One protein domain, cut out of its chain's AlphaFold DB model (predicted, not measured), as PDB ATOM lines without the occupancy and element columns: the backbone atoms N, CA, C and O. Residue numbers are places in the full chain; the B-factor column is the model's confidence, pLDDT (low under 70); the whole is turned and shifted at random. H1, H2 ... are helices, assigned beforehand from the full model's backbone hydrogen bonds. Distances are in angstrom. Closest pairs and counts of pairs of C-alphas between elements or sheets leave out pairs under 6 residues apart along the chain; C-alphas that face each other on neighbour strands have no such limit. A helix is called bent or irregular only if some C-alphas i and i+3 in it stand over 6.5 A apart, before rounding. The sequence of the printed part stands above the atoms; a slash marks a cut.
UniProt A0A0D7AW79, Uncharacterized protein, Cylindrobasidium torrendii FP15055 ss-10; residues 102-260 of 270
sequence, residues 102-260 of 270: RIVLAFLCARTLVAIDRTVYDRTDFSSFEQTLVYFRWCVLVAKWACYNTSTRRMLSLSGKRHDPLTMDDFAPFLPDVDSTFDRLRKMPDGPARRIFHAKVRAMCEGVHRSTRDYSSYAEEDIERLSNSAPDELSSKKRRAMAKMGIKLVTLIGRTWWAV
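AT A GLANCE: This is residues 102 to 260 of the 270 residues of an uncharacterized protein of Cylindrobasidium torrendii FP15055 ss-10 (UniProt A0A0D7AW79). Two layers of helices cross each other: the helical hairpin of H1 and H2, with H5 along the other side of H2, makes one layer, and the antiparallel pair H6 and H8 makes the other. Short H4 packs on H2, short H7 packs on H1 and H6, and short H3 lies far from the middle, beyond the end of H2. The printed part has 159 residues with eight named helices, H1 to H8 in chain order, and no named strand; its class is all helix. It is compact, with a radius of gyration of the C-alphas of 15.9 A and spans of 49 by 36 by 22 A.

IN THESE COORDINATES: Find C-alpha 102 at (49.944, -14.003, 21.834); from there H1 runs 31.6 A to residue 123, with a kink of 36 degrees near residue 117. H1 is irregular, its C-alphas 119 and 122 being 7.5 A apart. Next come H2, residues 129 to 149, 29.9 A long with a kink of 31 degrees near residue 136, then H3, residues 152 to 157, H4, residues 168 to 171, and H5, residues 175 to 186, 15.6 A long. At C-alpha 192, (47.737, -38.683, -8.108), begins H6, which runs 39.6 A to residue 218 with a kink of 46 degrees near residue 212; it is irregular, C-alphas 213 and 216 being 7.4 A apart. H7 is residues 223 to 228, and H8 runs 32.6 A from residue 236 to C-alpha 258 at (53.938, -28.598, 5.937).

HOW THE PARTS SIT: Start at the hub, H2, which touches five helices. In the hairpin, H1 touches H2 at a shallow tilt of 12 degrees, opposite ways, closest at the C-alphas of Cys 109 and Val 142, 6.2 A. H5 touches H2 at a shallow tilt of 29 degrees, closest at the C-alphas of Glu 130 and Arg 186, 6.5 A. H8 touches H1 at a steep tilt of 66 degrees, with residues 103 to 111 of H1 alone, closest at the C-alphas of Ala 110 and Gly 246, 4.1 A. H6 and H8 touch at a shallow tilt of 4 degrees, opposite ways, closest at the C-alphas of Val 208 and Leu 249, 6.3 A. Every O i to N i+4 pair is within hydrogen-bond range in H5, H7 and H8, against 16 of 18 in H1, 16 of 17 in H2, 1 of 2 in H3 and 19 of 23 in H6; H4 is too short for such a pair.

THE WHOLE: The C-alphas farthest apart, of Gly 191 and Glu 233, are 49.9 A apart. The printed part has no cut and no long link. Mean pLDDT of the printed part is 82.1; look for values under 70 at residues 151 to 163, 214 to 221 and 231.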
ATOM      1  N   ARG A 102      50.371 -12.763  22.491       70.44
ATOM      2  CA  ARG A 102      49.944 -14.003  21.834       70.44
ATOM      3  C   ARG A 102      48.451 -13.978  21.512       70.44
ATOM      4  O   ARG A 102      48.062 -14.401  20.428       70.44
ATOM      5  N   ILE A 103      47.631 -13.431  22.412       75.00
ATOM      6  CA  ILE A 103      46.191 -13.230  22.195       75.00
ATOM      7  C   ILE A 103      45.978 -12.200  21.085       75.00
ATOM      8  O   ILE A 103      45.172 -12.446  20.196       75.00
ATOM      9  N   VAL A 104      46.728 -11.092  21.091       77.00
ATOM     10  CA  VAL A 104      46.651 -10.064  20.034       77.00
ATOM     11  C   VAL A 104      47.052 -10.637  18.672       77.00
ATOM     12  O   VAL A 104      46.335 -10.453  17.694       77.00
ATOM     13  N   LEU A 105      48.157 -11.387  18.611       81.75
ATOM     14  CA  LEU A 105      48.620 -12.058  17.395       81.75
ATOM     15  C   LEU A 105      47.549 -13.006  16.840       81.75
ATOM     16  O   LEU A 105      47.188 -12.926  15.667       81.75
ATOM     17  N   ALA A 106      47.021 -13.882  17.696       83.00
ATOM     18  CA  ALA A 106      45.989 -14.835  17.317       83.00
ATOM     19  C   ALA A 106      44.688 -14.141  16.888       83.00
ATOM     20  O   ALA A 106      44.065 -14.559  15.915       83.00
ATOM     21  N   PHE A 107      44.303 -13.061  17.569       82.62
ATOM     22  CA  PHE A 107      43.138 -12.254  17.220       82.62
ATOM     23  C   PHE A 107      43.275 -11.613  15.832       82.62
ATOM     24  O   PHE A 107      42.360 -11.718  15.020       82.62
ATOM     25  N   LEU A 108      44.428 -11.010  15.520       85.50
ATOM     26  CA  LEU A 108      44.688 -10.428  14.198       85.50
ATOM     27  C   LEU A 108      44.658 -11.486  13.090       85.50
ATOM     28  O   LEU A 108      44.109 -11.237  12.016       85.50
ATOM     29  N   CYS A 109      45.190 -12.683  13.356       89.00
ATOM     30  CA  CYS A 109      45.102 -13.802  12.418       89.00
ATOM     31  C   CYS A 109      43.645 -14.216  12.184       89.00
ATOM     32  O   CYS A 109      43.230 -14.356  11.040       89.00
ATOM     33  N   ALA A 110      42.863 -14.363  13.257       88.75
ATOM     34  CA  ALA A 110      41.443 -14.692  13.183       88.75
ATOM     35  C   ALA A 110      40.668 -13.661  12.349       88.75
ATOM     36  O   ALA A 110      40.003 -14.033  11.388       88.75
ATOM     37  N   ARG A 111      40.819 -12.369  12.662       87.62
ATOM     38  CA  ARG A 111      40.165 -11.264  11.945       87.62
ATOM     39  C   ARG A 111      40.534 -11.242  10.463       87.62
ATOM     40  O   ARG A 111      39.662 -11.102   9.613       87.62
ATOM     41  N   THR A 112      41.814 -11.415  10.148       90.56
ATOM     42  CA  THR A 112      42.285 -11.416   8.756       90.56
ATOM     43  C   THR A 112      41.738 -12.610   7.979       90.56
ATOM     44  O   THR A 112      41.315 -12.449   6.841       90.56
ATOM     45  N   LEU A 113      41.699 -13.795   8.590       91.88
ATOM     46  CA  LEU A 113      41.140 -14.986   7.949       91.88
ATOM     47  C   LEU A 113      39.628 -14.871   7.747       91.88
ATOM     48  O   LEU A 113      39.154 -15.267   6.693       91.88
ATOM     49  N   VAL A 114      38.891 -14.270   8.688       89.94
ATOM     50  CA  VAL A 114      37.468 -13.939   8.494       89.94
ATOM     51  C   VAL A 114      37.299 -12.976   7.316       89.94
ATOM     52  O   VAL A 114      36.466 -13.217   6.446       89.94
ATOM     53  N   ALA A 115      38.115 -11.921   7.238       87.94
ATOM     54  CA  ALA A 115      38.052 -10.964   6.136       87.94
ATOM     55  C   ALA A 115      38.351 -11.617   4.773       87.94
ATOM     56  O   ALA A 115      37.639 -11.359   3.805       87.94
ATOM     57  N   ILE A 116      39.366 -12.485   4.691       90.62
ATOM     58  CA  ILE A 116      39.677 -13.264   3.480       90.62
ATOM     59  C   ILE A 116      38.512 -14.192   3.128       90.62
ATOM     60  O   ILE A 116      38.077 -14.217   1.979       90.62
ATOM     61  N   ASP A 117      37.985 -14.928   4.104       90.88
ATOM     62  CA  ASP A 117      36.921 -15.901   3.875       90.88
ATOM     63  C   ASP A 117      35.667 -15.240   3.293       90.88
ATOM     64  O   ASP A 117      35.218 -15.605   2.206       90.88
ATOM     65  N   ARG A 118      35.191 -14.165   3.931       85.88
ATOM     66  CA  ARG A 118      33.997 -13.420   3.499       85.88
ATOM     67  C   ARG A 118      34.128 -12.773   2.126       85.88
ATOM     68  O   ARG A 118      33.122 -12.472   1.491       85.88
ATOM     69  N   THR A 119      35.351 -12.527   1.669       86.62
ATOM     70  CA  THR A 119      35.593 -11.802   0.417       86.62
ATOM     71  C   THR A 119      35.969 -12.713  -0.743       86.62
ATOM     72  O   THR A 119      35.700 -12.359  -1.894       86.62
ATOM     73  N   VAL A 120      36.572 -13.872  -0.465       89.00
ATOM     74  CA  VAL A 120      37.167 -14.744  -1.485       89.00
ATOM     75  C   VAL A 120      36.507 -16.124  -1.543       89.00
ATOM     76  O   VAL A 120      36.424 -16.679  -2.636       89.00
ATOM     77  N   TYR A 121      36.015 -16.683  -0.428       91.25
ATOM     78  CA  TYR A 121      35.588 -18.090  -0.373       91.25
ATOM     79  C   TYR A 121      34.450 -18.406  -1.349       91.25
ATOM     80  O   TYR A 121      34.629 -19.226  -2.244       91.25
ATOM     81  N   ASP A 122      33.325 -17.690  -1.247       88.62
ATOM     82  CA  ASP A 122      32.132 -17.922  -2.082       88.62
ATOM     83  C   ASP A 122      32.381 -17.629  -3.581       88.62
ATOM     84  O   ASP A 122      31.601 -18.029  -4.440       88.62
ATOM     85  N   ARG A 123      33.482 -16.939  -3.914       89.38
ATOM     86  CA  ARG A 123      33.898 -16.624  -5.293       89.38
ATOM     87  C   ARG A 123      34.930 -17.604  -5.852       89.38
ATOM     88  O   ARG A 123      35.329 -17.466  -7.006       89.38
ATOM     89  N   THR A 124      35.412 -18.539  -5.035       91.38
ATOM     90  CA  THR A 124      36.464 -19.486  -5.409       91.38
ATOM     91  C   THR A 124      35.843 -20.797  -5.869       91.38
ATOM     92  O   THR A 124      35.152 -21.469  -5.107       91.38
ATOM     93  N   ASP A 125      36.147 -21.219  -7.094       93.69
ATOM     94  CA  ASP A 125      35.820 -22.564  -7.550       93.69
ATOM     95  C   ASP A 125      36.832 -23.578  -6.997       93.69
ATOM     96  O   ASP A 125      37.937 -23.759  -7.517       93.69
ATOM     97  N   PHE A 126      36.435 -24.281  -5.934       93.56
ATOM     98  CA  PHE A 126      37.258 -25.312  -5.300       93.56
ATOM     99  C   PHE A 126      37.387 -26.611  -6.115       93.56
ATOM    100  O   PHE A 126      38.145 -27.504  -5.721       93.56
ATOM    101  N   SER A 127      36.692 -26.740  -7.250       93.62
ATOM    102  CA  SER A 127      36.967 -27.796  -8.233       93.62
ATOM    103  C   SER A 127      38.208 -27.483  -9.081       93.62
ATOM    104  O   SER A 127      38.891 -28.400  -9.539       93.62
ATOM    105  N   SER A 128      38.584 -26.204  -9.198       94.31
ATOM    106  CA  SER A 128      39.806 -25.772  -9.869       94.31
ATOM    107  C   SER A 128      40.992 -25.751  -8.908       94.31
ATOM    108  O   SER A 128      41.004 -25.038  -7.900       94.31
ATOM    109  N   PHE A 129      42.046 -26.496  -9.248       93.19
ATOM    110  CA  PHE A 129      43.291 -26.490  -8.479       93.19
ATOM    111  C   PHE A 129      43.923 -25.095  -8.413       93.19
ATOM    112  O   PHE A 129      44.357 -24.674  -7.344       93.19
ATOM    113  N   GLU A 130      43.945 -24.354  -9.527       92.88
ATOM    114  CA  GLU A 130      44.555 -23.021  -9.563       92.88
ATOM    115  C   GLU A 130      43.808 -22.042  -8.657       92.88
ATOM    116  O   GLU A 130      44.440 -21.369  -7.846       92.88
ATOM    117  N   GLN A 131      42.475 -21.995  -8.735       93.12
ATOM    118  CA  GLN A 131      41.683 -21.098  -7.889       93.12
ATOM    119  C   GLN A 131      41.777 -21.484  -6.406       93.12
ATOM    120  O   GLN A 131      41.945 -20.617  -5.549       93.12
ATOM    121  N   THR A 132      41.790 -22.787  -6.109       94.56
ATOM    122  CA  THR A 132      41.999 -23.296  -4.744       94.56
ATOM    123  C   THR A 132      43.351 -22.847  -4.180       94.56
ATOM    124  O   THR A 132      43.448 -22.454  -3.015       94.56
ATOM    125  N   LEU A 133      44.406 -22.854  -5.004       93.25
ATOM    126  CA  LEU A 133      45.721 -22.340  -4.621       93.25
ATOM    127  C   LEU A 133      45.712 -20.830  -4.359       93.25
ATOM    128  O   LEU A 133      46.420 -20.391  -3.457       93.25
ATOM    129  N   VAL A 134      44.919 -20.034  -5.085       92.50
ATOM    130  CA  VAL A 134      44.818 -18.585  -4.825       92.50
ATOM    131  C   VAL A 134      44.259 -18.313  -3.431       92.50
ATOM    132  O   VAL A 134      44.865 -17.552  -2.677       92.50
ATOM    133  N   TYR A 135      43.155 -18.965  -3.056       93.94
ATOM    134  CA  TYR A 135      42.601 -18.845  -1.703       93.94
ATOM    135  C   TYR A 135      43.614 -19.336  -0.658       93.94
ATOM    136  O   TYR A 135      43.921 -18.641   0.314       93.94
ATOM    137  N   PHE A 136      44.213 -20.510  -0.890       94.81
ATOM    138  CA  PHE A 136      45.179 -21.090   0.039       94.81
ATOM    139  C   PHE A 136      46.411 -20.205   0.252       94.81
ATOM    140  O   PHE A 136      46.904 -20.101   1.375       94.81
ATOM    141  N   ARG A 137      46.890 -19.528  -0.796       94.56
ATOM    142  CA  ARG A 137      48.023 -18.599  -0.728       94.56
ATOM    143  C   ARG A 137      47.800 -17.504   0.307       94.56
ATOM    144  O   ARG A 137      48.693 -17.248   1.113       94.56
ATOM    145  N   TRP A 138      46.615 -16.899   0.332       93.50
ATOM    146  CA  TRP A 138      46.275 -15.875   1.321       93.50
ATOM    147  C   TRP A 138      46.301 -16.422   2.749       93.50
ATOM    148  O   TRP A 138      46.922 -15.829   3.631       93.50
ATOM    149  N   CYS A 139      45.723 -17.602   2.964       94.31
ATOM    150  CA  CYS A 139      45.766 -18.281   4.258       94.31
ATOM    151  C   CYS A 139      47.207 -18.575   4.711       94.31
ATOM    152  O   CYS A 139      47.557 -18.352   5.874       94.31
ATOM    153  N   VAL A 140      48.072 -19.030   3.797       93.44
ATOM    154  CA  VAL A 140      49.491 -19.300   4.083       93.44
ATOM    155  C   VAL A 140      50.242 -18.027   4.462       93.44
ATOM    156  O   VAL A 140      51.047 -18.072   5.391       93.44
ATOM    157  N   LEU A 141      49.976 -16.893   3.809       92.38
ATOM    158  CA  LEU A 141      50.600 -15.613   4.159       92.38
ATOM    159  C   LEU A 141      50.265 -15.190   5.595       92.38
ATOM    160  O   LEU A 141      51.165 -14.790   6.334       92.38
ATOM    161  N   VAL A 142      49.013 -15.373   6.032       92.31
ATOM    162  CA  VAL A 142      48.617 -15.137   7.432       92.31
ATOM    163  C   VAL A 142      49.392 -16.051   8.384       92.31
ATOM    164  O   VAL A 142      49.940 -15.581   9.382       92.31
ATOM    165  N   ALA A 143      49.499 -17.345   8.068       90.06
ATOM    166  CA  ALA A 143      50.237 -18.294   8.900       90.06
ATOM    167  C   ALA A 143      51.743 -17.975   8.961       90.06
ATOM    168  O   ALA A 143      52.340 -18.016  10.037       90.06
ATOM    169  N   LYS A 144      52.362 -17.604   7.834       87.88
ATOM    170  CA  LYS A 144      53.775 -17.198   7.758       87.88
ATOM    171  C   LYS A 144      54.041 -15.935   8.569       87.88
ATOM    172  O   LYS A 144      54.986 -15.918   9.360       87.88
ATOM    173  N   TRP A 145      53.177 -14.926   8.440       89.69
ATOM    174  CA  TRP A 145      53.241 -13.713   9.252       89.69
ATOM    175  C   TRP A 145      53.135 -14.037  10.745       89.69
ATOM    176  O   TRP A 145      53.939 -13.548  11.542       89.69
ATOM    177  N   ALA A 146      52.197 -14.911  11.125       86.31
ATOM    178  CA  ALA A 146      52.019 -15.334  12.509       86.31
ATOM    179  C   ALA A 146      53.287 -16.003  13.046       86.31
ATOM    180  O   ALA A 146      53.841 -15.544  14.044       86.31
ATOM    181  N   CYS A 147      53.793 -17.025  12.346       82.69
ATOM    182  CA  CYS A 147      55.006 -17.757  12.709       82.69
ATOM    183  C   CYS A 147      56.213 -16.822  12.876       82.69
ATOM    184  O   CYS A 147      56.927 -16.911  13.873       82.69
ATOM    185  N   TYR A 148      56.407 -15.873  11.960       83.12
ATOM    186  CA  TYR A 148      57.504 -14.901  12.019       83.12
ATOM    187  C   TYR A 148      57.431 -13.971  13.240       83.12
ATOM    188  O   TYR A 148      58.464 -13.578  13.795       83.12
ATOM    189  N   ASN A 149      56.219 -13.625  13.673       77.25
ATOM    190  CA  ASN A 149      55.974 -12.726  14.796       77.25
ATOM    191  C   ASN A 149      55.845 -13.440  16.150       77.25
ATOM    192  O   ASN A 149      55.672 -12.768  17.161       77.25
ATOM    193  N   THR A 150      55.999 -14.769  16.212       70.31
ATOM    194  CA  THR A 150      55.948 -15.536  17.476       70.31
ATOM    195  C   THR A 150      57.160 -15.340  18.395       70.31
ATOM    196  O   THR A 150      57.127 -15.769  19.546       70.31
ATOM    197  N   SER A 151      58.234 -14.689  17.932       68.81
ATOM    198  CA  SER A 151      59.402 -14.401  18.779       68.81
ATOM    199  C   SER A 151      59.103 -13.294  19.795       68.81
ATOM    200  O   SER A 151      58.479 -12.283  19.467       68.81
ATOM    201  N   THR A 152      59.591 -13.438  21.033       55.72
ATOM    202  CA  THR A 152      59.351 -12.478  22.131       55.72
ATOM    203  C   THR A 152      59.707 -11.041  21.741       55.72
ATOM    204  O   THR A 152      58.948 -10.119  22.037       55.72
ATOM    205  N   ARG A 153      60.805 -10.849  20.996       61.31
ATOM    206  CA  ARG A 153      61.276  -9.541  20.502       61.31
ATOM    207  C   ARG A 153      60.329  -8.882  19.492       61.31
ATOM    208  O   ARG A 153      60.244  -7.661  19.468       61.31
ATOM    209  N   ARG A 154      59.598  -9.654  18.684       66.62
ATOM    210  CA  ARG A 154      58.638  -9.117  17.698       66.62
ATOM    211  C   ARG A 154      57.231  -8.998  18.248       66.62
ATOM    212  O   ARG A 154      56.523  -8.040  17.950       66.62
ATOM    213  N   MET A 155      56.865  -9.893  19.157       62.09
ATOM    214  CA  MET A 155      55.691  -9.691  19.996       62.09
ATOM    215  C   MET A 155      55.808  -8.380  20.787       62.09
ATOM    216  O   MET A 155      54.815  -7.674  20.934       62.09
ATOM    217  N   LEU A 156      57.018  -8.016  21.242       56.22
ATOM    218  CA  LEU A 156      57.302  -6.729  21.888       56.22
ATOM    219  C   LEU A 156      56.913  -5.516  21.028       56.22
ATOM    220  O   LEU A 156      56.338  -4.575  21.574       56.22
ATOM    221  N   SER A 157      57.133  -5.571  19.710       61.19
ATOM    222  CA  SER A 157      56.748  -4.512  18.766       61.19
ATOM    223  C   SER A 157      55.266  -4.511  18.371       61.19
ATOM    224  O   SER A 157      54.784  -3.510  17.851       61.19
ATOM    225  N   LEU A 158      54.508  -5.577  18.656       62.38
ATOM    226  CA  LEU A 158      53.056  -5.643  18.412       62.38
ATOM    227  C   LEU A 158      52.241  -4.896  19.491       62.38
ATOM    228  O   LEU A 158      51.154  -5.318  19.888       62.38
ATOM    229  N   SER A 159      52.761  -3.781  20.014       48.84
ATOM    230  CA  SER A 159      52.144  -3.054  21.120       48.84
ATOM    231  C   SER A 159      50.903  -2.261  20.685       48.84
ATOM    232  O   SER A 159      50.986  -1.127  20.220       48.84
ATOM    233  N   GLY A 160      49.733  -2.854  20.921       51.47
ATOM    234  CA  GLY A 160      48.624  -2.207  21.634       51.47
ATOM    235  C   GLY A 160      47.644  -1.313  20.874       51.47
ATOM    236  O   GLY A 160      46.701  -0.866  21.508       51.47
ATOM    237  N   LYS A 161      47.817  -1.046  19.574       53.84
ATOM    238  CA  LYS A 161      46.862  -0.197  18.818       53.84
ATOM    239  C   LYS A 161      46.459  -0.722  17.446       53.84
ATOM    240  O   LYS A 161      45.736  -0.052  16.715       53.84
ATOM    241  N   ARG A 162      46.976  -1.881  17.040       64.62
ATOM    242  CA  ARG A 162      46.612  -2.432  15.741       64.62
ATOM    243  C   ARG A 162      45.351  -3.271  15.882       64.62
ATOM    244  O   ARG A 162      45.386  -4.331  16.503       64.62
ATOM    245  N   HIS A 163      44.278  -2.770  15.287       66.25
ATOM    246  CA  HIS A 163      42.957  -3.395  15.287       66.25
ATOM    247  C   HIS A 163      42.548  -3.870  13.890       66.25
ATOM    248  O   HIS A 163      41.758  -4.800  13.768       66.25
ATOM    249  N   ASP A 164      43.143  -3.287  12.850       73.31
ATOM    250  CA  ASP A 164      42.833  -3.611  11.463       73.31
ATOM    251  C   ASP A 164      43.381  -4.988  11.052       73.31
ATOM    252  O   ASP A 164      44.429  -5.412  11.567       73.31
ATOM    253  N   PRO A 165      42.721  -5.669  10.089       81.62
ATOM    254  CA  PRO A 165      43.265  -6.857   9.438       81.62
ATOM    255  C   PRO A 165      44.702  -6.647   8.929       81.62
ATOM    256  O   PRO A 165      45.178  -5.524   8.727       81.62
ATOM    257  N   LEU A 166      45.421  -7.749   8.713       86.50
ATOM    258  CA  LEU A 166      46.732  -7.696   8.071       86.50
ATOM    259  C   LEU A 166      46.591  -7.181   6.637       86.50
ATOM    260  O   LEU A 166      45.665  -7.552   5.922       86.50
ATOM    261  N   THR A 167      47.523  -6.326   6.240       86.06
ATOM    262  CA  THR A 167      47.555  -5.662   4.936       86.06
ATOM    263  C   THR A 167      48.646  -6.266   4.060       86.06
ATOM    264  O   THR A 167      49.458  -7.073   4.514       86.06
ATOM    265  N   MET A 168      48.716  -5.848   2.798       83.19
ATOM    266  CA  MET A 168      49.789  -6.292   1.905       83.19
ATOM    267  C   MET A 168      51.186  -5.922   2.380       83.19
ATOM    268  O   MET A 168      52.108  -6.708   2.171       83.19
ATOM    269  N   ASP A 169      51.340  -4.787   3.058       86.12
ATOM    270  CA  ASP A 169      52.634  -4.360   3.595       86.12
ATOM    271  C   ASP A 169      53.154  -5.353   4.642       86.12
ATOM    272  O   ASP A 169      54.356  -5.601   4.742       86.12
ATOM    273  N   ASP A 170      52.246  -6.004   5.373       87.75
ATOM    274  CA  ASP A 170      52.595  -7.053   6.331       87.75
ATOM    275  C   ASP A 170      53.026  -8.342   5.656       87.75
ATOM    276  O   ASP A 170      53.834  -9.092   6.202       87.75
ATOM    277  N   PHE A 171      52.467  -8.616   4.481       89.00
ATOM    278  CA  PHE A 171      52.764  -9.815   3.721       89.00
ATOM    279  C   PHE A 171      53.990  -9.663   2.832       89.00
ATOM    280  O   PHE A 171      54.626 -10.673   2.530       89.00
ATOM    281  N   ALA A 172      54.361  -8.433   2.467       88.50
ATOM    282  CA  ALA A 172      55.462  -8.127   1.560       88.50
ATOM    283  C   ALA A 172      56.770  -8.886   1.871       88.50
ATOM    284  O   ALA A 172      57.340  -9.450   0.935       88.50
ATOM    285  N   PRO A 173      57.217  -9.023   3.139       89.06
ATOM    286  CA  PRO A 173      58.434  -9.775   3.458       89.06
ATOM    287  C   PRO A 173      58.352 -11.280   3.156       89.06
ATOM    288  O   PRO A 173      59.380 -11.936   3.017       89.06
ATOM    289  N   PHE A 174      57.145 -11.844   3.084       89.19
ATOM    290  CA  PHE A 174      56.910 -13.279   2.895       89.19
ATOM    291  C   PHE A 174      56.549 -13.639   1.455       89.19
ATOM    292  O   PHE A 174      56.673 -14.806   1.081       89.19
ATOM    293  N   LEU A 175      56.119 -12.657   0.653       89.19
ATOM    294  CA  LEU A 175      55.708 -12.866  -0.735       89.19
ATOM    295  C   LEU A 175      56.758 -13.618  -1.565       89.19
ATOM    296  O   LEU A 175      56.362 -14.582  -2.207       89.19
ATOM    297  N   PRO A 176      58.070 -13.301  -1.535       91.06
ATOM    298  CA  PRO A 176      59.035 -14.004  -2.387       91.06
ATOM    299  C   PRO A 176      59.131 -15.515  -2.100       91.06
ATOM    300  O   PRO A 176      59.152 -16.332  -3.022       91.06
ATOM    301  N   ASP A 177      59.146 -15.904  -0.820       89.12
ATOM    302  CA  ASP A 177      59.209 -17.314  -0.397       89.12
ATOM    303  C   ASP A 177      57.902 -18.054  -0.717       89.12
ATOM    304  O   ASP A 177      57.900 -19.156  -1.274       89.12
ATOM    305  N   VAL A 178      56.766 -17.428  -0.403       91.12
ATOM    306  CA  VAL A 178      55.450 -18.024  -0.637       91.12
ATOM    307  C   VAL A 178      55.172 -18.136  -2.136       91.12
ATOM    308  O   VAL A 178      54.879 -19.231  -2.611       91.12
ATOM    309  N   ASP A 179      55.340 -17.061  -2.904       92.38
ATOM    310  CA  ASP A 179      55.022 -17.025  -4.336       92.38
ATOM    311  C   ASP A 179      55.874 -18.007  -5.131       92.38
ATOM    312  O   ASP A 179      55.333 -18.753  -5.941       92.38
ATOM    313  N   SER A 180      57.171 -18.121  -4.826       90.94
ATOM    314  CA  SER A 180      58.033 -19.115  -5.481       90.94
ATOM    315  C   SER A 180      57.549 -20.556  -5.257       90.94
ATOM    316  O   SER A 180      57.610 -21.399  -6.159       90.94
ATOM    317  N   THR A 181      57.007 -20.852  -4.073       90.88
ATOM    318  CA  THR A 181      56.427 -22.162  -3.774       90.88
ATOM    319  C   THR A 181      55.104 -22.372  -4.505       90.88
ATOM    320  O   THR A 181      54.869 -23.459  -5.037       90.88
ATOM    321  N   PHE A 182      54.247 -21.353  -4.570       92.44
ATOM    322  CA  PHE A 182      52.968 -21.432  -5.278       92.44
ATOM    323  C   PHE A 182      53.144 -21.513  -6.799       92.44
ATOM    324  O   PHE A 182      52.438 -22.289  -7.440       92.44
ATOM    325  N   ASP A 183      54.136 -20.835  -7.373       91.94
ATOM    326  CA  ASP A 183      54.506 -20.964  -8.786       91.94
ATOM    327  C   ASP A 183      54.963 -22.387  -9.121       91.94
ATOM    328  O   ASP A 183      54.629 -22.925 -10.180       91.94
ATOM    329  N   ARG A 184      55.693 -23.033  -8.204       91.12
ATOM    330  CA  ARG A 184      56.059 -24.448  -8.338       91.12
ATOM    331  C   ARG A 184      54.832 -25.353  -8.258       91.12
ATOM    332  O   ARG A 184      54.695 -26.251  -9.081       91.12
ATOM    333  N   LEU A 185      53.955 -25.130  -7.277       90.38
ATOM    334  CA  LEU A 185      52.727 -25.910  -7.112       90.38
ATOM    335  C   LEU A 185      51.820 -25.791  -8.336       90.38
ATOM    336  O   LEU A 185      51.282 -26.793  -8.785       90.38
ATOM    337  N   ARG A 186      51.711 -24.597  -8.922       90.56
ATOM    338  CA  ARG A 186      50.930 -24.359 -10.136       90.56
ATOM    339  C   ARG A 186      51.441 -25.158 -11.338       90.56
ATOM    340  O   ARG A 186      50.646 -25.625 -12.140       90.56
ATOM    341  N   LYS A 187      52.759 -25.335 -11.446       91.38
ATOM    342  CA  LYS A 187      53.407 -26.123 -12.509       91.38
ATOM    343  C   LYS A 187      53.386 -27.635 -12.245       91.38
ATOM    344  O   LYS A 187      53.997 -28.384 -13.001       91.38
ATOM    345  N   MET A 188      52.736 -28.094 -11.173       87.69
ATOM    346  CA  MET A 188      52.665 -29.516 -10.844       87.69
ATOM    347  C   MET A 188      51.868 -30.278 -11.918       87.69
ATOM    348  O   MET A 188      50.741 -29.872 -12.229       87.69
ATOM    349  N   PRO A 189      52.410 -31.385 -12.465       89.00
ATOM    350  CA  PRO A 189      51.712 -32.168 -13.476       89.00
ATOM    351  C   PRO A 189      50.420 -32.760 -12.911       89.00
ATOM    352  O   PRO A 189      50.308 -33.050 -11.714       89.00
ATOM    353  N   ASP A 190      49.437 -32.942 -13.786       88.88
ATOM    354  CA  ASP A 190      48.208 -33.639 -13.436       88.88
ATOM    355  C   ASP A 190      48.508 -35.106 -13.125       88.88
ATOM    356  O   ASP A 190      49.114 -35.830 -13.910       88.88
ATOM    357  N   GLY A 191      48.129 -35.538 -11.923       91.12
ATOM    358  CA  GLY A 191      48.454 -36.868 -11.429       91.12
ATOM    359  C   GLY A 191      47.935 -37.121 -10.013       91.12
ATOM    360  O   GLY A 191      47.298 -36.251  -9.407       91.12
ATOM    361  N   PRO A 192      48.189 -38.318  -9.451       90.38
ATOM    362  CA  PRO A 192      47.737 -38.683  -8.108       90.38
ATOM    363  C   PRO A 192      48.209 -37.700  -7.029       90.38
ATOM    364  O   PRO A 192      47.412 -37.284  -6.193       90.38
ATOM    365  N   ALA A 193      49.467 -37.252  -7.093       88.75
ATOM    366  CA  ALA A 193      50.034 -36.314  -6.124       88.75
ATOM    367  C   ALA A 193      49.295 -34.964  -6.105       88.75
ATOM    368  O   ALA A 193      48.931 -34.477  -5.032       88.75
ATOM    369  N   ARG A 194      49.011 -34.394  -7.285       90.94
ATOM    370  CA  ARG A 194      48.261 -33.139  -7.419       90.94
ATOM    371  C   ARG A 194      46.838 -33.283  -6.893       90.94
ATOM    372  O   ARG A 194      46.404 -32.435  -6.125       90.94
ATOM    373  N   ARG A 195      46.142 -34.377  -7.228       92.00
ATOM    374  CA  ARG A 195      44.775 -34.652  -6.745       92.00
ATOM    375  C   ARG A 195      44.711 -34.810  -5.225       92.00
ATOM    376  O   ARG A 195      43.862 -34.198  -4.587       92.00
ATOM    377  N   ILE A 196      45.634 -35.572  -4.633       92.44
ATOM    378  CA  ILE A 196      45.709 -35.761  -3.174       92.44
ATOM    379  C   ILE A 196      45.990 -34.430  -2.475       92.44
ATOM    380  O   ILE A 196      45.360 -34.109  -1.467       92.44
ATOM    381  N   PHE A 197      46.937 -33.647  -2.994       92.38
ATOM    382  CA  PHE A 197      47.251 -32.344  -2.424       92.38
ATOM    383  C   PHE A 197      46.075 -31.372  -2.567       92.38
ATOM    384  O   PHE A 197      45.697 -30.736  -1.586       92.38
ATOM    385  N   HIS A 198      45.439 -31.315  -3.738       94.75
ATOM    386  CA  HIS A 198      44.248 -30.500  -3.977       94.75
ATOM    387  C   HIS A 198      43.116 -30.846  -3.008       94.75
ATOM    388  O   HIS A 198      42.586 -29.943  -2.367       94.75
ATOM    389  N   ALA A 199      42.818 -32.134  -2.814       94.31
ATOM    390  CA  ALA A 199      41.808 -32.588  -1.859       94.31
ATOM    391  C   ALA A 199      42.125 -32.143  -0.419       94.31
ATOM    392  O   ALA A 199      41.245 -31.652   0.287       94.31
ATOM    393  N   LYS A 200      43.393 -32.239   0.009       94.00
ATOM    394  CA  LYS A 200      43.833 -31.757   1.331       94.00
ATOM    395  C   LYS A 200      43.680 -30.245   1.479       94.00
ATOM    396  O   LYS A 200      43.224 -29.774   2.519       94.00
ATOM    397  N   VAL A 201      44.069 -29.484   0.456       94.25
ATOM    398  CA  VAL A 201      43.935 -28.023   0.469       94.25
ATOM    399  C   VAL A 201      42.461 -27.634   0.496       94.25
ATOM    400  O   VAL A 201      42.087 -26.790   1.301       94.25
ATOM    401  N   ARG A 202      41.610 -28.287  -0.296       95.50
ATOM    402  CA  ARG A 202      40.164 -28.053  -0.292       95.50
ATOM    403  C   ARG A 202      39.542 -28.326   1.078       95.50
ATOM    404  O   ARG A 202      38.891 -27.440   1.618       95.50
ATOM    405  N   ALA A 203      39.820 -29.481   1.682       93.38
ATOM    406  CA  ALA A 203      39.327 -29.813   3.020       93.38
ATOM    407  C   ALA A 203      39.790 -28.795   4.082       93.38
ATOM    408  O   ALA A 203      39.053 -28.457   5.006       93.38
ATOM    409  N   MET A 204      41.011 -28.269   3.942       93.88
ATOM    410  CA  MET A 204      41.502 -27.187   4.793       93.88
ATOM    411  C   MET A 204      40.729 -25.882   4.563       93.88
ATOM    412  O   MET A 204      40.326 -25.266   5.546       93.88
ATOM    413  N   CYS A 205      40.479 -25.486   3.308       94.31
ATOM    414  CA  CYS A 205      39.699 -24.285   2.983       94.31
ATOM    415  C   CYS A 205      38.275 -24.390   3.543       94.31
ATOM    416  O   CYS A 205      37.816 -23.472   4.214       94.31
ATOM    417  N   GLU A 206      37.618 -25.538   3.367       93.06
ATOM    418  CA  GLU A 206      36.303 -25.827   3.953       93.06
ATOM    419  C   GLU A 206      36.341 -25.760   5.491       93.06
ATOM    420  O   GLU A 206      35.428 -25.229   6.122       93.06
ATOM    421  N   GLY A 207      37.416 -26.245   6.120       90.25
ATOM    422  CA  GLY A 207      37.613 -26.152   7.569       90.25
ATOM    423  C   GLY A 207      37.806 -24.718   8.081       90.25
ATOM    424  O   GLY A 207      37.332 -24.393   9.179       90.25
ATOM    425  N   VAL A 208      38.473 -23.863   7.297       90.81
ATOM    426  CA  VAL A 208      38.596 -22.419   7.562       90.81
ATOM    427  C   VAL A 208      37.230 -21.753   7.443       90.81
ATOM    428  O   VAL A 208      36.797 -21.108   8.398       90.81
ATOM    429  N   HIS A 209      36.520 -21.982   6.340       92.06
ATOM    430  CA  HIS A 209      35.192 -21.423   6.101       92.06
ATOM    431  C   HIS A 209      34.196 -21.816   7.187       92.06
ATOM    432  O   HIS A 209      33.588 -20.964   7.830       92.06
ATOM    433  N   ARG A 210      34.118 -23.112   7.504       87.81
ATOM    434  CA  ARG A 210      33.266 -23.609   8.586       87.81
ATOM    435  C   ARG A 210      33.606 -22.946   9.915       87.81
ATOM    436  O   ARG A 210      32.725 -22.476  10.613       87.81
ATOM    437  N   SER A 211      34.887 -22.857  10.268       85.50
ATOM    438  CA  SER A 211      35.287 -22.253  11.546       85.50
ATOM    439  C   SER A 211      35.054 -20.737  11.600       85.50
ATOM    440  O   SER A 211      34.904 -20.205  12.694       85.50
ATOM    441  N   THR A 212      35.034 -20.054  10.452       85.50
ATOM    442  CA  THR A 212      34.771 -18.609  10.340       85.50
ATOM    443  C   THR A 212      33.293 -18.272  10.104       85.50
ATOM    444  O   THR A 212      32.925 -17.108  10.234       85.50
ATOM    445  N   ARG A 213      32.431 -19.263   9.828       79.75
ATOM    446  CA  ARG A 213      30.960 -19.145   9.849       79.75
ATOM    447  C   ARG A 213      30.331 -19.660  11.152       79.75
ATOM    448  O   ARG A 213      29.574 -18.928  11.778       79.75
ATOM    449  N   ASP A 214      30.700 -20.859  11.605       65.25
ATOM    450  CA  ASP A 214      30.055 -21.602  12.711       65.25
ATOM    451  C   ASP A 214      30.556 -21.223  14.110       65.25
ATOM    452  O   ASP A 214      30.275 -21.889  15.113       65.25
ATOM    453  N   TYR A 215      31.333 -20.150  14.220       54.66
ATOM    454  CA  TYR A 215      31.836 -19.680  15.507       54.66
ATOM    455  C   TYR A 215      30.721 -19.292  16.504       54.66
ATOM    456  O   TYR A 215      30.971 -19.118  17.696       54.66
ATOM    457  N   SER A 216      29.480 -19.231  16.020       46.09
ATOM    458  CA  SER A 216      28.240 -18.984  16.751       46.09
ATOM    459  C   SER A 216      27.799 -20.098  17.712       46.09
ATOM    460  O   SER A 216      26.909 -19.855  18.520       46.09
ATOM    461  N   SER A 217      28.405 -21.294  17.720       45.97
ATOM    462  CA  SER A 217      27.891 -22.398  18.563       45.97
ATOM    463  C   SER A 217      28.122 -22.249  20.079       45.97
ATOM    464  O   SER A 217      27.621 -23.068  20.845       45.97
ATOM    465  N   TYR A 218      28.828 -21.207  20.546       43.59
ATOM    466  CA  TYR A 218      29.082 -20.998  21.985       43.59
ATOM    467  C   TYR A 218      28.715 -19.617  22.563       43.59
ATOM    468  O   TYR A 218      28.950 -19.402  23.757       43.59
ATOM    469  N   ALA A 219      28.132 -18.697  21.784       45.78
ATOM    470  CA  ALA A 219      27.455 -17.491  22.285       45.78
ATOM    471  C   ALA A 219      26.782 -16.715  21.136       45.78
ATOM    472  O   ALA A 219      27.374 -16.565  20.074       45.78
ATOM    473  N   GLU A 220      25.595 -16.185  21.421       49.62
ATOM    474  CA  GLU A 220      24.624 -15.362  20.668       49.62
ATOM    475  C   GLU A 220      25.124 -14.155  19.823       49.62
ATOM    476  O   GLU A 220      24.378 -13.197  19.633       49.62
ATOM    477  N   GLU A 221      26.346 -14.131  19.284       56.19
ATOM    478  CA  GLU A 221      26.834 -12.993  18.488       56.19
ATOM    479  C   GLU A 221      27.500 -13.372  17.163       56.19
ATOM    480  O   GLU A 221      28.270 -14.327  17.061       56.19
ATOM    481  N   ASP A 222      27.225 -12.541  16.155       70.00
ATOM    482  CA  ASP A 222      27.796 -12.607  14.816       70.00
ATOM    483  C   ASP A 222      29.325 -12.449  14.856       70.00
ATOM    484  O   ASP A 222      29.873 -11.446  15.325       70.00
ATOM    485  N   ILE A 223      30.029 -13.456  14.340       71.75
ATOM    486  CA  ILE A 223      31.489 -13.474  14.236       71.75
ATOM    487  C   ILE A 223      32.024 -12.286  13.436       71.75
ATOM    488  O   ILE A 223      33.138 -11.829  13.679       71.75
ATOM    489  N   GLU A 224      31.226 -11.762  12.508       71.25
ATOM    490  CA  GLU A 224      31.560 -10.587  11.722       71.25
ATOM    491  C   GLU A 224      31.644  -9.358  12.629       71.25
ATOM    492  O   GLU A 224      32.652  -8.646  12.620       71.25
ATOM    493  N   ARG A 225      30.662  -9.186  13.520       74.00
ATOM    494  CA  ARG A 225      30.665  -8.137  14.544       74.00
ATOM    495  C   ARG A 225      31.873  -8.268  15.469       74.00
ATOM    496  O   ARG A 225      32.593  -7.294  15.668       74.00
ATOM    497  N   LEU A 226      32.148  -9.476  15.965       74.69
ATOM    498  CA  LEU A 226      33.313  -9.747  16.819       74.69
ATOM    499  C   LEU A 226      34.637  -9.485  16.101       74.69
ATOM    500  O   LEU A 226      35.598  -9.019  16.715       74.69
ATOM    501  N   SER A 227      34.696  -9.806  14.810       74.38
ATOM    502  CA  SER A 227      35.875  -9.575  13.993       74.38
ATOM    503  C   SER A 227      36.104  -8.093  13.760       74.38
ATOM    504  O   SER A 227      37.261  -7.713  13.712       74.38
ATOM    505  N   ASN A 228      35.051  -7.269  13.687       77.00
ATOM    506  CA  ASN A 228      35.144  -5.835  13.427       77.00
ATOM    507  C   ASN A 228      35.403  -4.989  14.685       77.00
ATOM    508  O   ASN A 228      36.101  -3.977  14.582       77.00
ATOM    509  N   SER A 229      34.945  -5.426  15.860       74.31
ATOM    510  CA  SER A 229      35.215  -4.749  17.137       74.31
ATOM    511  C   SER A 229      36.702  -4.703  17.485       74.31
ATOM    512  O   SER A 229      37.471  -5.625  17.176       74.31
ATOM    513  N   ALA A 230      37.119  -3.635  18.163       71.94
ATOM    514  CA  ALA A 230      38.463  -3.572  18.713       71.94
ATOM    515  C   ALA A 230      38.597  -4.587  19.873       71.94
ATOM    516  O   ALA A 230      37.631  -4.846  20.596       71.94
ATOM    517  N   PRO A 231      39.768  -5.222  20.087       67.62
ATOM    518  CA  PRO A 231      39.942  -6.226  21.132       67.62
ATOM    519  C   PRO A 231      39.557  -5.713  22.519       67.62
ATOM    520  O   PRO A 231      39.020  -6.486  23.308       67.62
ATOM    521  N   ASP A 232      39.836  -4.451  22.829       71.38
ATOM    522  CA  ASP A 232      39.518  -3.763  24.083       71.38
ATOM    523  C   ASP A 232      38.016  -3.540  24.302       71.38
ATOM    524  O   ASP A 232      37.580  -3.590  25.450       71.38
ATOM    525  N   GLU A 233      37.225  -3.439  23.232       72.81
ATOM    526  CA  GLU A 233      35.754  -3.381  23.275       72.81
ATOM    527  C   GLU A 233      35.118  -4.755  23.551       72.81
ATOM    528  O   GLU A 233      33.969  -4.857  23.984       72.81
ATOM    529  N   LEU A 234      35.861  -5.842  23.318       73.31
ATOM    530  CA  LEU A 234      35.386  -7.202  23.557       73.31
ATOM    531  C   LEU A 234      35.590  -7.628  25.012       73.31
ATOM    532  O   LEU A 234      36.668  -7.465  25.594       73.31
ATOM    533  N   SER A 235      34.581  -8.311  25.563       76.88
ATOM    534  CA  SER A 235      34.715  -8.987  26.855       76.88
ATOM    535  C   SER A 235      35.862 -10.004  26.829       76.88
ATOM    536  O   SER A 235      36.156 -10.630  25.804       76.88
ATOM    537  N   SER A 236      36.497 -10.234  27.981       74.56
ATOM    538  CA  SER A 236      37.627 -11.167  28.108       74.56
ATOM    539  C   SER A 236      37.307 -12.575  27.587       74.56
ATOM    540  O   SER A 236      38.175 -13.233  27.009       74.56
ATOM    541  N   LYS A 237      36.052 -13.029  27.739       76.81
ATOM    542  CA  LYS A 237      35.572 -14.311  27.199       76.81
ATOM    543  C   LYS A 237      35.600 -14.299  25.668       76.81
ATOM    544  O   LYS A 237      36.246 -15.167  25.089       76.81
ATOM    545  N   LYS A 238      34.986 -13.296  25.030       78.25
ATOM    546  CA  LYS A 238      34.925 -13.146  23.562       78.25
ATOM    547  C   LYS A 238      36.317 -13.029  22.944       78.25
ATOM    548  O   LYS A 238      36.625 -13.707  21.969       78.25
ATOM    549  N   ARG A 239      37.207 -12.258  23.572       76.56
ATOM    550  CA  ARG A 239      38.589 -12.093  23.101       76.56
ATOM    551  C   ARG A 239      39.386 -13.397  23.139       76.56
ATOM    552  O   ARG A 239      40.026 -13.755  22.153       76.56
ATOM    553  N   ARG A 240      39.342 -14.130  24.261       77.19
ATOM    554  CA  ARG A 240      39.999 -15.448  24.374       77.19
ATOM    555  C   ARG A 240      39.439 -16.431  23.366       77.19
ATOM    556  O   ARG A 240      40.179 -17.235  22.810       77.19
ATOM    557  N   ALA A 241      38.134 -16.374  23.156       78.56
ATOM    558  CA  ALA A 241      37.463 -17.233  22.219       78.56
ATOM    559  C   ALA A 241      37.975 -16.933  20.781       78.56
ATOM    560  O   ALA A 241      38.433 -17.860  20.104       78.56
ATOM    561  N   MET A 242      37.993 -15.670  20.340       79.69
ATOM    562  CA  MET A 242      38.532 -15.270  19.028       79.69
ATOM    563  C   MET A 242      40.008 -15.658  18.862       79.69
ATOM    564  O   MET A 242      40.417 -16.161  17.816       79.69
ATOM    565  N   ALA A 243      40.815 -15.509  19.915       81.25
ATOM    566  CA  ALA A 243      42.204 -15.960  19.899       81.25
ATOM    567  C   ALA A 243      42.326 -17.487  19.745       81.25
ATOM    568  O   ALA A 243      43.152 -17.960  18.966       81.25
ATOM    569  N   LYS A 244      41.480 -18.280  20.420       81.00
ATOM    570  CA  LYS A 244      41.438 -19.741  20.223       81.00
ATOM    571  C   LYS A 244      41.105 -20.105  18.776       81.00
ATOM    572  O   LYS A 244      41.729 -21.017  18.235       81.00
ATOM    573  N   MET A 245      40.180 -19.384  18.141       84.88
ATOM    574  CA  MET A 245      39.894 -19.563  16.716       84.88
ATOM    575  C   MET A 245      41.126 -19.270  15.861       84.88
ATOM    576  O   MET A 245      41.510 -20.110  15.052       84.88
ATOM    577  N   GLY A 246      41.788 -18.130  16.078       83.56
ATOM    578  CA  GLY A 246      43.004 -17.771  15.347       83.56
ATOM    579  C   GLY A 246      44.096 -18.835  15.456       83.56
ATOM    580  O   GLY A 246      44.647 -19.258  14.442       83.56
ATOM    581  N   ILE A 247      44.355 -19.340  16.668       82.44
ATOM    582  CA  ILE A 247      45.318 -20.427  16.904       82.44
ATOM    583  C   ILE A 247      44.906 -21.698  16.151       82.44
ATOM    584  O   ILE A 247      45.738 -22.309  15.474       82.44
ATOM    585  N   LYS A 248      43.630 -22.097  16.241       82.19
ATOM    586  CA  LYS A 248      43.094 -23.284  15.557       82.19
ATOM    587  C   LYS A 248      43.280 -23.180  14.040       82.19
ATOM    588  O   LYS A 248      43.788 -24.119  13.430       82.19
ATOM    589  N   LEU A 249      42.913 -22.043  13.451       85.69
ATOM    590  CA  LEU A 249      43.005 -21.802  12.012       85.69
ATOM    591  C   LEU A 249      44.457 -21.788  11.522       85.69
ATOM    592  O   LEU A 249      44.786 -22.490  10.570       85.69
ATOM    593  N   VAL A 250      45.350 -21.061  12.202       87.12
ATOM    594  CA  VAL A 250      46.781 -21.029  11.851       87.12
ATOM    595  C   VAL A 250      47.407 -22.420  11.962       87.12
ATOM    596  O   VAL A 250      48.202 -22.806  11.108       87.12
ATOM    597  N   THR A 251      47.016 -23.210  12.966       84.44
ATOM    598  CA  THR A 251      47.485 -24.596  13.118       84.44
ATOM    599  C   THR A 251      47.000 -25.484  11.971       84.44
ATOM    600  O   THR A 251      47.783 -26.262  11.427       84.44
ATOM    601  N   LEU A 252      45.725 -25.363  11.586       83.69
ATOM    602  CA  LEU A 252      45.140 -26.097  10.464       83.69
ATOM    603  C   LEU A 252      45.870 -25.769   9.149       83.69
ATOM    604  O   LEU A 252      46.333 -26.679   8.463       83.69
ATOM    605  N   ILE A 253      46.042 -24.478   8.846       87.06
ATOM    606  CA  ILE A 253      46.767 -23.997   7.660       87.06
ATOM    607  C   ILE A 253      48.215 -24.488   7.687       87.06
ATOM    608  O   ILE A 253      48.712 -25.013   6.693       87.06
ATOM    609  N   GLY A 254      48.883 -24.359   8.838       82.00
ATOM    610  CA  GLY A 254      50.258 -24.796   9.035       82.00
ATOM    611  C   GLY A 254      50.437 -26.279   8.719       82.00
ATOM    612  O   GLY A 254      51.318 -26.626   7.940       82.00
ATOM    613  N   ARG A 255      49.580 -27.160   9.249       80.31
ATOM    614  CA  ARG A 255      49.638 -28.609   8.971       80.31
ATOM    615  C   ARG A 255      49.534 -28.920   7.478       80.31
ATOM    616  O   ARG A 255      50.324 -29.711   6.968       80.31
ATOM    617  N   THR A 256      48.607 -28.273   6.774       81.19
ATOM    618  CA  THR A 256      48.445 -28.448   5.322       81.19
ATOM    619  C   THR A 256      49.638 -27.888   4.549       81.19
ATOM    620  O   THR A 256      50.102 -28.509   3.596       81.19
ATOM    621  N   TRP A 257      50.189 -26.756   4.990       84.25
ATOM    622  CA  TRP A 257      51.385 -26.148   4.410       84.25
ATOM    623  C   TRP A 257      52.637 -27.024   4.567       84.25
ATOM    624  O   TRP A 257      53.411 -27.177   3.627       84.25
ATOM    625  N   TRP A 258      52.825 -27.666   5.720       76.94
ATOM    626  CA  TRP A 258      53.938 -28.598   5.937       76.94
ATOM    627  C   TRP A 258      53.845 -29.865   5.077       76.94
ATOM    628  O   TRP A 258      54.867 -30.494   4.808       76.94
ATOM    629  N   ALA A 259      52.642 -30.218   4.616       77.06
ATOM    630  CA  ALA A 259      52.393 -31.338   3.713       77.06
ATOM    631  C   ALA A 259      52.556 -30.980   2.222       77.06
ATOM    632  O   ALA A 259      52.244 -31.810   1.364       77.06
ATOM    633  N   VAL A 260      53.026 -29.767   1.899       78.62
ATOM    634  CA  VAL A 260      53.362 -29.374   0.524       78.62
ATOM    635  C   VAL A 260      54.374 -30.369  -0.054       78.62
ATOM    636  O   VAL A 260      55.435 -30.567   0.551       78.62
TER     637      VAL A 260